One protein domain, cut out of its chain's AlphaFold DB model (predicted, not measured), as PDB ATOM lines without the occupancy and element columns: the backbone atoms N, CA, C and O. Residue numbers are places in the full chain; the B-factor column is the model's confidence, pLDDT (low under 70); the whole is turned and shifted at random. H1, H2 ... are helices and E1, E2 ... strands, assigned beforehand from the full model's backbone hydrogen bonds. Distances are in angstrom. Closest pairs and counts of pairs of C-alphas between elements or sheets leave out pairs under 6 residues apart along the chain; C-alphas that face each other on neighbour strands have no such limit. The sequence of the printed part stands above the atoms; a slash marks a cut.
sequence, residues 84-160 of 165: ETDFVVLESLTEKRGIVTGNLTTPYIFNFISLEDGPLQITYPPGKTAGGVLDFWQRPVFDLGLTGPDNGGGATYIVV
ATOM      1  N   GLU A  84      14.705 -18.346  25.808       87.88
ATOM      2  CA  GLU A  84      13.368 -18.721  26.304       87.88
ATOM      3  C   GLU A  84      12.318 -17.616  26.136       87.88
ATOM      4  O   GLU A  84      11.117 -17.888  26.078       87.88
ATOM      5  N   THR A  85      12.762 -16.363  26.042       93.12
ATOM      6  CA  THR A  85      11.906 -15.185  25.857       93.12
ATOM      7  C   THR A  85      11.732 -14.781  24.393       93.12
ATOM      8  O   THR A  85      11.069 -13.779  24.117       93.12
ATOM      9  N   ASP A  86      12.305 -15.529  23.451       94.88
ATOM     10  CA  ASP A  86      12.172 -15.232  22.029       94.88
ATOM     11  C   ASP A  86      10.732 -15.447  21.553       94.88
ATOM     12  O   ASP A  86      10.093 -16.480  21.790       94.88
ATOM     13  N   PHE A  87      10.216 -14.460  20.826       95.69
ATOM     14  CA  PHE A  87       8.933 -14.561  20.145       95.69
ATOM     15  C   PHE A  87       9.128 -14.986  18.696       95.69
ATOM     16  O   PHE A  87       9.998 -14.477  17.992       95.69
ATOM     17  N   VAL A  88       8.225 -15.832  18.212       97.25
ATOM     18  CA  VAL A  88       8.092 -16.108  16.782       97.25
ATOM     19  C   VAL A  88       6.890 -15.352  16.237       97.25
ATOM     20  O   VAL A  88       5.772 -15.496  16.739       97.25
ATOM     21  N   VAL A  89       7.128 -14.560  15.192       97.12
ATOM     22  CA  VAL A  89       6.100 -13.830  14.444       97.12
ATOM     23  C   VAL A  89       5.768 -14.609  13.173       97.12
ATOM     24  O   VAL A  89       6.664 -15.019  12.444       97.12
ATOM     25  N   LEU A  90       4.479 -14.840  12.920       97.50
ATOM     26  CA  LEU A  90       3.990 -15.680  11.823       97.50
ATOM     27  C   LEU A  90       2.954 -14.903  11.004       97.50
ATOM     28  O   LEU A  90       1.862 -14.606  11.502       97.50
ATOM     29  N   GLU A  91       3.258 -14.607   9.742       97.38
ATOM     30  CA  GLU A  91       2.432 -13.734   8.893       97.38
ATOM     31  C   GLU A  91       1.883 -14.469   7.667       97.38
ATOM     32  O   GLU A  91       0.724 -14.298   7.282       97.38
ATOM     33  N   SER A  92       2.702 -15.321   7.061       97.00
ATOM     34  CA  SER A  92       2.411 -16.000   5.804       97.00
ATOM     35  C   SER A  92       1.766 -17.374   5.996       97.00
ATOM     36  O   SER A  92       1.871 -18.019   7.040       97.00
ATOM     37  N   LEU A  93       1.151 -17.896   4.929       96.50
ATOM     38  CA  LEU A  93       0.681 -19.284   4.898       96.50
ATOM     39  C   LEU A  93       1.815 -20.278   5.197       96.50
ATOM     40  O   LEU A  93       1.602 -21.247   5.918       96.50
ATOM     41  N   THR A  94       3.012 -20.053   4.651       96.62
ATOM     42  CA  THR A  94       4.158 -20.957   4.833       96.62
ATOM     43  C   THR A  94       4.570 -21.065   6.295       96.62
ATOM     44  O   THR A  94       4.880 -22.164   6.752       96.62
ATOM     45  N   GLU A  95       4.532 -19.952   7.022       96.50
ATOM     46  CA  GLU A  95       4.857 -19.890   8.449       96.50
ATOM     47  C   GLU A  95       3.740 -20.496   9.305       96.50
ATOM     48  O   GLU A  95       4.003 -21.191  10.283       96.50
ATOM     49  N   LYS A  96       2.478 -20.300   8.907       96.44
ATOM     50  CA  LYS A  96       1.304 -20.696   9.701       96.44
ATOM     51  C   LYS A  96       0.773 -22.098   9.411       96.44
ATOM     52  O   LYS A  96      -0.010 -22.614  10.202       96.44
ATOM     53  N   ARG A  97       1.179 -22.745   8.313       94.25
ATOM     54  CA  ARG A  97       0.638 -24.057   7.884       94.25
ATOM     55  C   ARG A  97       0.859 -25.202   8.879       94.25
ATOM     56  O   ARG A  97       0.188 -26.220   8.760       94.25
ATOM     57  N   GLY A  98       1.800 -25.061   9.814       93.31
ATOM     58  CA  GLY A  98       2.028 -26.035  10.887       93.31
ATOM     59  C   GLY A  98       1.068 -25.892  12.073       93.31
ATOM     60  O   GLY A  98       1.018 -26.776  12.922       93.31
ATOM     61  N   ILE A  99       0.302 -24.800  12.136       95.81
ATOM     62  CA  ILE A  99      -0.618 -24.514  13.235       95.81
ATOM     63  C   ILE A  99      -1.956 -25.191  12.960       95.81
ATOM     64  O   ILE A  99      -2.609 -24.933  11.943       95.81
ATOM     65  N   VAL A 100      -2.400 -26.021  13.901       95.50
ATOM     66  CA  VAL A 100      -3.717 -26.658  13.836       95.50
ATOM     67  C   VAL A 100      -4.795 -25.577  13.765       95.50
ATOM     68  O   VAL A 100      -4.893 -24.713  14.631       95.50
ATOM     69  N   THR A 101      -5.623 -25.624  12.717       96.31
ATOM     70  CA  THR A 101      -6.763 -24.708  12.508       96.31
ATOM     71  C   THR A 101      -6.415 -23.209  12.505       96.31
ATOM     72  O   THR A 101      -7.259 -22.375  12.828       96.31
ATOM     73  N   GLY A 102      -5.188 -22.841  12.119       95.00
ATOM     74  CA  GLY A 102      -4.781 -21.436  12.046       95.00
ATOM     75  C   GLY A 102      -5.638 -20.614  11.071       95.00
ATOM     76  O   GLY A 102      -5.919 -21.044   9.951       95.00
ATOM     77  N   ASN A 103      -6.027 -19.397  11.466       95.94
ATOM     78  CA  ASN A 103      -6.609 -18.425  10.534       95.94
ATOM     79  C   ASN A 103      -5.498 -17.790   9.683       95.94
ATOM     80  O   ASN A 103      -4.370 -17.684  10.144       95.94
ATOM     81  N   LEU A 104      -5.781 -17.344   8.458       95.31
ATOM     82  CA  LEU A 104      -4.765 -16.740   7.573       95.31
ATOM     83  C   LEU A 104      -4.834 -15.213   7.490       95.31
ATOM     84  O   LEU A 104      -4.091 -14.606   6.730       95.31
ATOM     85  N   THR A 105      -5.735 -14.584   8.239       96.44
ATOM     86  CA  THR A 105      -5.996 -13.144   8.122       96.44
ATOM     87  C   THR A 105      -5.230 -12.312   9.139       96.44
ATOM     88  O   THR A 105      -4.917 -11.160   8.860       96.44
ATOM     89  N   THR A 106      -4.941 -12.868  10.316       96.88
ATOM     90  CA  THR A 106      -4.325 -12.130  11.427       96.88
ATOM     91  C   THR A 106      -2.903 -12.639  11.663       96.88
ATOM     92  O   THR A 106      -2.751 -13.845  11.857       96.88
ATOM     93  N   PRO A 107      -1.865 -11.788  11.667       97.25
ATOM     94  CA  PRO A 107      -0.524 -12.185  12.100       97.25
ATOM     95  C   PRO A 107      -0.532 -12.743  13.526       97.25
ATOM     96  O   PRO A 107      -1.321 -12.293  14.359       97.25
ATOM     97  N   TYR A 108       0.326 -13.721  13.810       97.50
ATOM     98  CA  TYR A 108       0.453 -14.311  15.144       97.50
ATOM     99  C   TYR A 108       1.816 -14.035  15.757       97.50
ATOM    100  O   TYR A 108       2.811 -13.936  15.046       97.50
ATOM    101  N   ILE A 109       1.840 -13.965  17.085       96.44
ATOM    102  CA  ILE A 109       3.047 -13.858  17.895       96.44
ATOM    103  C   ILE A 109       2.931 -14.927  18.980       96.44
ATOM    104  O   ILE A 109       1.968 -14.906  19.749       96.44
ATOM    105  N   PHE A 110       3.876 -15.862  19.023       96.50
ATOM    106  CA  PHE A 110       3.896 -16.941  20.012       96.50
ATOM    107  C   PHE A 110       5.249 -17.034  20.703       96.50
ATOM    108  O   PHE A 110       6.293 -16.920  20.066       96.50
ATOM    109  N   ASN A 111       5.203 -17.321  21.996       95.81
ATOM    110  CA  ASN A 111       6.336 -17.734  22.805       95.81
ATOM    111  C   ASN A 111       5.884 -18.903  23.693       95.81
ATOM    112  O   ASN A 111       4.699 -19.031  24.011       95.81
ATOM    113  N   PHE A 112       6.828 -19.767  24.045       96.00
ATOM    114  CA  PHE A 112       6.620 -20.896  24.940       96.00
ATOM    115  C   PHE A 112       7.749 -20.875  25.962       96.00
ATOM    116  O   PHE A 112       8.907 -21.023  25.584       96.00
ATOM    117  N   ILE A 113       7.407 -20.735  27.236       94.00
ATOM    118  CA  ILE A 113       8.377 -20.472  28.298       94.00
ATOM    119  C   ILE A 113       8.088 -21.326  29.533       94.00
ATOM    120  O   ILE A 113       6.929 -21.647  29.814       94.00
ATOM    121  N   SER A 114       9.150 -21.708  30.245       92.75
ATOM    122  CA  SER A 114       9.074 -22.316  31.574       92.75
ATOM    123  C   SER A 114       9.163 -21.230  32.644       92.75
ATOM    124  O   SER A 114       9.933 -20.289  32.511       92.75
ATOM    125  N   LEU A 115       8.388 -21.363  33.719       93.62
ATOM    126  CA  LEU A 115       8.479 -20.473  34.887       93.62
ATOM    127  C   LEU A 115       9.302 -21.097  36.025       93.62
ATOM    128  O   LEU A 115       9.256 -20.611  37.152       93.62
ATOM    129  N   GLU A 116      10.018 -22.193  35.748       91.88
ATOM    130  CA  GLU A 116      10.858 -22.900  36.726       91.88
ATOM    131  C   GLU A 116      11.954 -21.992  37.301       91.88
ATOM    132  O   GLU A 116      12.164 -21.975  38.513       91.88
ATOM    133  N   ASP A 117      12.576 -21.170  36.453       90.62
ATOM    134  CA  ASP A 117      13.646 -20.250  36.852       90.62
ATOM    135  C   ASP A 117      13.132 -18.934  37.464       90.62
ATOM    136  O   ASP A 117      13.916 -18.105  37.937       90.62
ATOM    137  N   GLY A 118      11.810 -18.740  37.502       92.19
ATOM    138  CA  GLY A 118      11.170 -17.639  38.209       92.19
ATOM    139  C   GLY A 118      10.051 -16.934  37.438       92.19
ATOM    140  O   GLY A 118       9.594 -17.393  36.389       92.19
ATOM    141  N   PRO A 119       9.563 -15.803  37.980       94.56
ATOM    142  CA  PRO A 119       8.482 -15.039  37.372       94.56
ATOM    143  C   PRO A 119       8.868 -14.426  36.023       94.56
ATOM    144  O   PRO A 119       9.959 -13.878  35.864       94.56
ATOM    145  N   LEU A 120       7.917 -14.404  35.093       94.88
ATOM    146  CA  LEU A 120       8.045 -13.718  33.812       94.88
ATOM    147  C   LEU A 120       7.413 -12.326  33.879       94.88
ATOM    148  O   LEU A 120       6.242 -12.177  34.231       94.88
ATOM    149  N   GLN A 121       8.151 -11.311  33.435       96.00
ATOM    150  CA  GLN A 121       7.593  -9.998  33.128       96.00
ATOM    151  C   GLN A 121       7.282  -9.880  31.631       96.00
ATOM    152  O   GLN A 121       8.170 -10.011  30.794       96.00
ATOM    153  N   ILE A 122       6.039  -9.541  31.294       96.12
ATOM    154  CA  ILE A 122       5.613  -9.240  29.923       96.12
ATOM    155  C   ILE A 122       5.335  -7.742  29.821       96.12
ATOM    156  O   ILE A 122       4.397  -7.227  30.433       96.12
ATOM    157  N   THR A 123       6.121  -7.037  29.008       96.88
ATOM    158  CA  THR A 123       5.811  -5.662  28.601       96.88
ATOM    159  C   THR A 123       4.943  -5.702  27.350       96.88
ATOM    160  O   THR A 123       5.434  -5.915  26.242       96.88
ATOM    161  N   TYR A 124       3.639  -5.515  27.533       97.19
ATOM    162  CA  TYR A 124       2.646  -5.594  26.468       97.19
ATOM    163  C   TYR A 124       2.332  -4.193  25.919       97.19
ATOM    164  O   TYR A 124       1.847  -3.343  26.673       97.19
ATOM    165  N   PRO A 125       2.609  -3.901  24.637       97.06
ATOM    166  CA  PRO A 125       2.402  -2.569  24.080       97.06
ATOM    167  C   PRO A 125       0.912  -2.262  23.836       97.06
ATOM    168  O   PRO A 125       0.115  -3.183  23.646       97.06
ATOM    169  N   PRO A 126       0.522  -0.974  23.773       97.94
ATOM    170  CA  PRO A 126      -0.810  -0.582  23.325       97.94
ATOM    171  C   PRO A 126      -1.076  -1.046  21.887       97.94
ATOM    172  O   PRO A 126      -0.213  -0.916  21.014       97.94
ATOM    173  N   GLY A 127      -2.283  -1.535  21.606       96.75
ATOM    174  CA  GLY A 127      -2.629  -2.044  20.283       96.75
ATOM    175  C   GLY A 127      -3.982  -2.746  20.203       96.75
ATOM    176  O   GLY A 127      -4.613  -3.083  21.200       96.75
ATOM    177  N   LYS A 128      -4.434  -2.980  18.966       96.50
ATOM    178  CA  LYS A 128      -5.657  -3.745  18.670       96.50
ATOM    179  C   LYS A 128      -5.333  -5.227  18.495       96.50
ATOM    180  O   LYS A 128      -5.468  -5.772  17.403       96.50
ATOM    181  N   THR A 129      -4.861  -5.846  19.561       96.62
ATOM    182  CA  THR A 129      -4.490  -7.262  19.603       96.62
ATOM    183  C   THR A 129      -5.494  -8.056  20.434       96.62
ATOM    184  O   THR A 129      -6.246  -7.498  21.235       96.62
ATOM    185  N   ALA A 130      -5.520  -9.369  20.221       95.94
ATOM    186  CA  ALA A 130      -6.251 -10.318  21.047       95.94
ATOM    187  C   ALA A 130      -5.348 -11.532  21.275       95.94
ATOM    188  O   ALA A 130      -4.762 -12.052  20.323       95.94
ATOM    189  N   GLY A 131      -5.220 -11.957  22.525       96.00
ATOM    190  CA  GLY A 131      -4.401 -13.098  22.908       96.00
ATOM    191  C   GLY A 131      -4.604 -13.442  24.376       96.00
ATOM    192  O   GLY A 131      -5.536 -12.955  25.008       96.00
ATOM    193  N   GLY A 132      -3.710 -14.255  24.922       96.69
ATOM    194  CA  GLY A 132      -3.750 -14.625  26.327       96.69
ATOM    195  C   GLY A 132      -2.522 -15.418  26.739       96.69
ATOM    196  O   GLY A 132      -1.737 -15.858  25.895       96.69
ATOM    197  N   VAL A 133      -2.381 -15.594  28.045       97.06
ATOM    198  CA  VAL A 133      -1.432 -16.525  28.652       97.06
ATOM    199  C   VAL A 133      -2.196 -17.787  29.017       97.06
ATOM    200  O   VAL A 133      -3.198 -17.739  29.736       97.06
ATOM    201  N   LEU A 134      -1.738 -18.914  28.487       97.50
ATOM    202  CA  LEU A 134      -2.280 -20.238  28.759       97.50
ATOM    203  C   LEU A 134      -1.187 -21.085  29.405       97.50
ATOM    204  O   LEU A 134      -0.003 -20.891  29.128       97.50
ATOM    205  N   ASP A 135      -1.581 -22.053  30.223       96.38
ATOM    206  CA  ASP A 135      -0.654 -23.105  30.628       96.38
ATOM    207  C   ASP A 135      -0.468 -24.162  29.522       96.38
ATOM    208  O   ASP A 135      -1.157 -24.171  28.498       96.38
ATOM    209  N   PHE A 136       0.457 -25.101  29.727       95.56
ATOM    210  CA  PHE A 136       0.747 -26.160  28.749       95.56
ATOM    211  C   PHE A 136      -0.389 -27.188  28.590       95.56
ATOM    212  O   PHE A 136      -0.392 -27.953  27.626       95.56
ATOM    213  N   TRP A 137      -1.383 -27.175  29.481       97.00
ATOM    214  CA  TRP A 137      -2.638 -27.915  29.328       97.00
ATOM    215  C   TRP A 137      -3.678 -27.141  28.504       97.00
ATOM    216  O   TRP A 137      -4.807 -27.609  28.356       97.00
ATOM    217  N   GLN A 138      -3.297 -25.991  27.934       96.94
ATOM    218  CA  GLN A 138      -4.142 -25.064  27.180       96.94
ATOM    219  C   GLN A 138      -5.299 -24.477  28.001       96.94
ATOM    220  O   GLN A 138      -6.333 -24.100  27.447       96.94
ATOM    221  N   ARG A 139      -5.145 -24.376  29.325       97.44
ATOM    222  CA  ARG A 139      -6.113 -23.675  30.174       97.44
ATOM    223  C   ARG A 139      -5.776 -22.180  30.187       97.44
ATOM    224  O   ARG A 139      -4.604 -21.841  30.367       97.44
ATOM    225  N   PRO A 140      -6.759 -21.282  30.005       96.69
ATOM    226  CA  PRO A 140      -6.515 -19.847  30.066       96.69
ATOM    227  C   PRO A 140      -6.177 -19.420  31.495       96.69
ATOM    228  O   PRO A 140      -6.891 -19.766  32.435       96.69
ATOM    229  N   VAL A 141      -5.100 -18.650  31.642       95.88
ATOM    230  CA  VAL A 141      -4.731 -17.986  32.898       95.88
ATOM    231  C   VAL A 141      -5.302 -16.569  32.902       95.88
ATOM    232  O   VAL A 141      -6.020 -16.200  33.828       95.88
ATOM    233  N   PHE A 142      -5.028 -15.784  31.853       96.00
ATOM    234  CA  PHE A 142      -5.626 -14.463  31.630       96.00
ATOM    235  C   PHE A 142      -5.511 -14.021  30.163       96.00
ATOM    236  O   PHE A 142      -4.637 -14.484  29.426       96.00
ATOM    237  N   ASP A 143      -6.379 -13.094  29.761       97.75
ATOM    238  CA  ASP A 143      -6.407 -12.513  28.417       97.75
ATOM    239  C   ASP A 143      -5.464 -11.303  28.284       97.75
ATOM    240  O   ASP A 143      -5.178 -10.600  29.255       97.75
ATOM    241  N   LEU A 144      -5.026 -11.027  27.054       97.56
ATOM    242  CA  LEU A 144      -4.158  -9.907  26.673       97.56
ATOM    243  C   LEU A 144      -4.805  -9.055  25.569       97.56
ATOM    244  O   LEU A 144      -5.483  -9.577  24.676       97.56
ATOM    245  N   GLY A 145      -4.529  -7.751  25.570       97.62
ATOM    246  CA  GLY A 145      -4.994  -6.815  24.551       97.62
ATOM    247  C   GLY A 145      -6.437  -6.374  24.779       97.62
ATOM    248  O   GLY A 145      -6.844  -6.065  25.897       97.62
ATOM    249  N   LEU A 146      -7.235  -6.332  23.710       97.88
ATOM    250  CA  LEU A 146      -8.597  -5.778  23.738       97.88
ATOM    251  C   LEU A 146      -9.542  -6.491  24.715       97.88
ATOM    252  O   LEU A 146     -10.465  -5.858  25.221       97.88
ATOM    253  N   THR A 147      -9.341  -7.789  24.946       96.00
ATOM    254  CA  THR A 147     -10.145  -8.593  25.883       96.00
ATOM    255  C   THR A 147      -9.484  -8.747  27.251       96.00
ATOM    256  O   THR A 147     -10.125  -9.228  28.182       96.00
ATOM    257  N   GLY A 148      -8.221  -8.337  27.381       96.69
ATOM    258  CA  GLY A 148      -7.466  -8.404  28.623       96.69
ATOM    259  C   GLY A 148      -7.702  -7.204  29.544       96.69
ATOM    260  O   GLY A 148      -8.343  -6.223  29.158       96.69
ATOM    261  N   PRO A 149      -7.129  -7.231  30.761       96.50
ATOM    262  CA  PRO A 149      -7.197  -6.112  31.702       96.50
ATOM    263  C   PRO A 149      -6.649  -4.791  31.141       96.50
ATOM    264  O   PRO A 149      -7.093  -3.718  31.554       96.50
ATOM    265  N   ASP A 150      -5.707  -4.848  30.191       97.75
ATOM    266  CA  ASP A 150      -5.157  -3.655  29.545       97.75
ATOM    267  C   ASP A 150      -6.120  -2.964  28.566       97.75
ATOM    268  O   ASP A 150      -5.911  -1.795  28.244       97.75
ATOM    269  N   ASN A 151      -7.192  -3.632  28.120       97.44
ATOM    270  CA  ASN A 151      -8.179  -3.100  27.171       97.44
ATOM    271  C   ASN A 151      -7.556  -2.513  25.878       97.44
ATOM    272  O   ASN A 151      -8.084  -1.562  25.292       97.44
ATOM    273  N   GLY A 152      -6.409  -3.037  25.433       97.56
ATOM    274  CA  GLY A 152      -5.636  -2.544  24.286       97.56
ATOM    275  C   GLY A 152      -4.786  -1.301  24.572       97.56
ATOM    276  O   GLY A 152      -4.146  -0.770  23.663       97.56
ATOM    277  N   GLY A 153      -4.773  -0.818  25.816       98.31
ATOM    278  CA  GLY A 153      -3.956   0.306  26.272       98.31
ATOM    279  C   GLY A 153      -2.507  -0.065  26.586       98.31
ATOM    280  O   GLY A 153      -1.705   0.835  26.829       98.31
ATOM    281  N   GLY A 154      -2.166  -1.357  26.555       97.88
ATOM    282  CA  GLY A 154      -0.864  -1.866  26.977       97.88
ATOM    283  C   GLY A 154      -0.733  -1.947  28.499       97.88
ATOM    284  O   GLY A 154      -1.411  -1.243  29.247       97.88
ATOM    285  N   ALA A 155       0.136  -2.835  28.971       97.81
ATOM    286  CA  ALA A 155       0.377  -3.054  30.393       97.81
ATOM    287  C   ALA A 155       1.720  -3.748  30.632       97.81
ATOM    288  O   ALA A 155       2.363  -4.260  29.716       97.81
ATOM    289  N   THR A 156       2.136  -3.781  31.893       98.19
ATOM    290  CA  THR A 156       3.156  -4.724  32.355       98.19
ATOM    291  C   THR A 156       2.461  -5.820  33.145       98.19
ATOM    292  O   THR A 156       1.791  -5.530  34.134       98.19
ATOM    293  N   TYR A 157       2.621  -7.062  32.703       97.12
ATOM    294  CA  TYR A 157       2.107  -8.248  33.380       97.12
ATOM    295  C   TYR A 157       3.254  -8.978  34.068       97.12
ATOM    296  O   TYR A 157       4.335  -9.095  33.496       97.12
ATOM    297  N   ILE A 158       3.006  -9.488  35.273       96.56
ATOM    298  CA  ILE A 158       3.918 -10.396  35.971       96.56
ATOM    299  C   ILE A 158       3.214 -11.743  36.078       96.56
ATOM    300  O   ILE A 158       2.152 -11.838  36.695       96.56
ATOM    301  N   VAL A 159       3.790 -12.766  35.457       95.50
ATOM    302  CA  VAL A 159       3.303 -14.144  35.503       95.50
ATOM    303  C   VAL A 159       4.180 -14.907  36.478       95.50
ATOM    304  O   VAL A 159       5.389 -15.002  36.289       95.50
ATOM    305  N   VAL A 160       3.571 -15.426  37.536       94.38
ATOM    306  CA  VAL A 160       4.268 -16.188  38.572       94.38
ATOM    307  C   VAL A 160       3.944 -17.663  38.371       94.38
ATOM    308  O   VAL A 160       2.797 -18.007  38.072       94.38
TER     309      VAL A 160
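Overview. This is residues 84 to 160 of the 165 residues of the protein "DUF1254 domain-containing protein" of Mycobacterium colombiense (UniProt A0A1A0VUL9). Two antiparallel two-strand ribbons, the hairpin E4 and E5 and the pair E3 and E6, make a V that is closest near Tyr 124 and Gly 145; a third short ribbon, E1 and E2, leads away from them to the small helix H1 at the far end. The three ribbons are separate two-strand sheets. The printed part has 77 residues, with E1, H1, E2, E3, E4, E5 and E6 in chain order; it is mostly strand, though under half of its residues are in named elements. It is compact, with a radius of gyration of the C-alphas of 13.2 A and spans of 34 by 29 by 22 A.

Along the chain. E4 is residues 130 to 134, 13.2 A long, and E5 residues 140 to 145, 14.2 A. E3 is residues 120 to 124, 12.2 A, and E6 residues 155 to 159, 12.6 A, ending at C-alpha 159 (3.303, -14.144, 35.503). E1, residues 88 to 90, 6.4 A, begins at C-alpha 88 (8.092, -16.108, 16.782). E2 is residues 108 to 110, 6.5 A, and H1 residues 93 to 96, 5.0 A.

Arrangement. E4 and E5 form a hairpin, antiparallel at 153 degrees, with N 133 and O 142 within hydrogen-bond range at 2.9 A. E5 and E6 are near each other, with 5 pairs of C-alphas within 10 A. The closest C-alphas of E3 and E5, Tyr 124 and Gly 145, are 8.0 A apart. E3 and E6 are antiparallel at 160 degrees, with N 122 and O 157 at 2.8 A. E1 and E2 are antiparallel at 159 degrees, with N 90 and O 108 at 2.8 A. E2 and E4 are apart. The closest C-alphas of E1 and H1, Leu 90 and Lys 96, are 6.1 A apart. H1 is too short for an O i to N i+4 pair; its 1 O i to N i+3 pair is within range.

Size, cuts and confidence. The two C-alphas farthest apart, Thr 105 and Asp 117, are 35.5 A apart. The printed part has no cut. The link from H1 to E2 is long, with 11 residues. Mean pLDDT of the printed part is 96.1, and no printed residue is under 70.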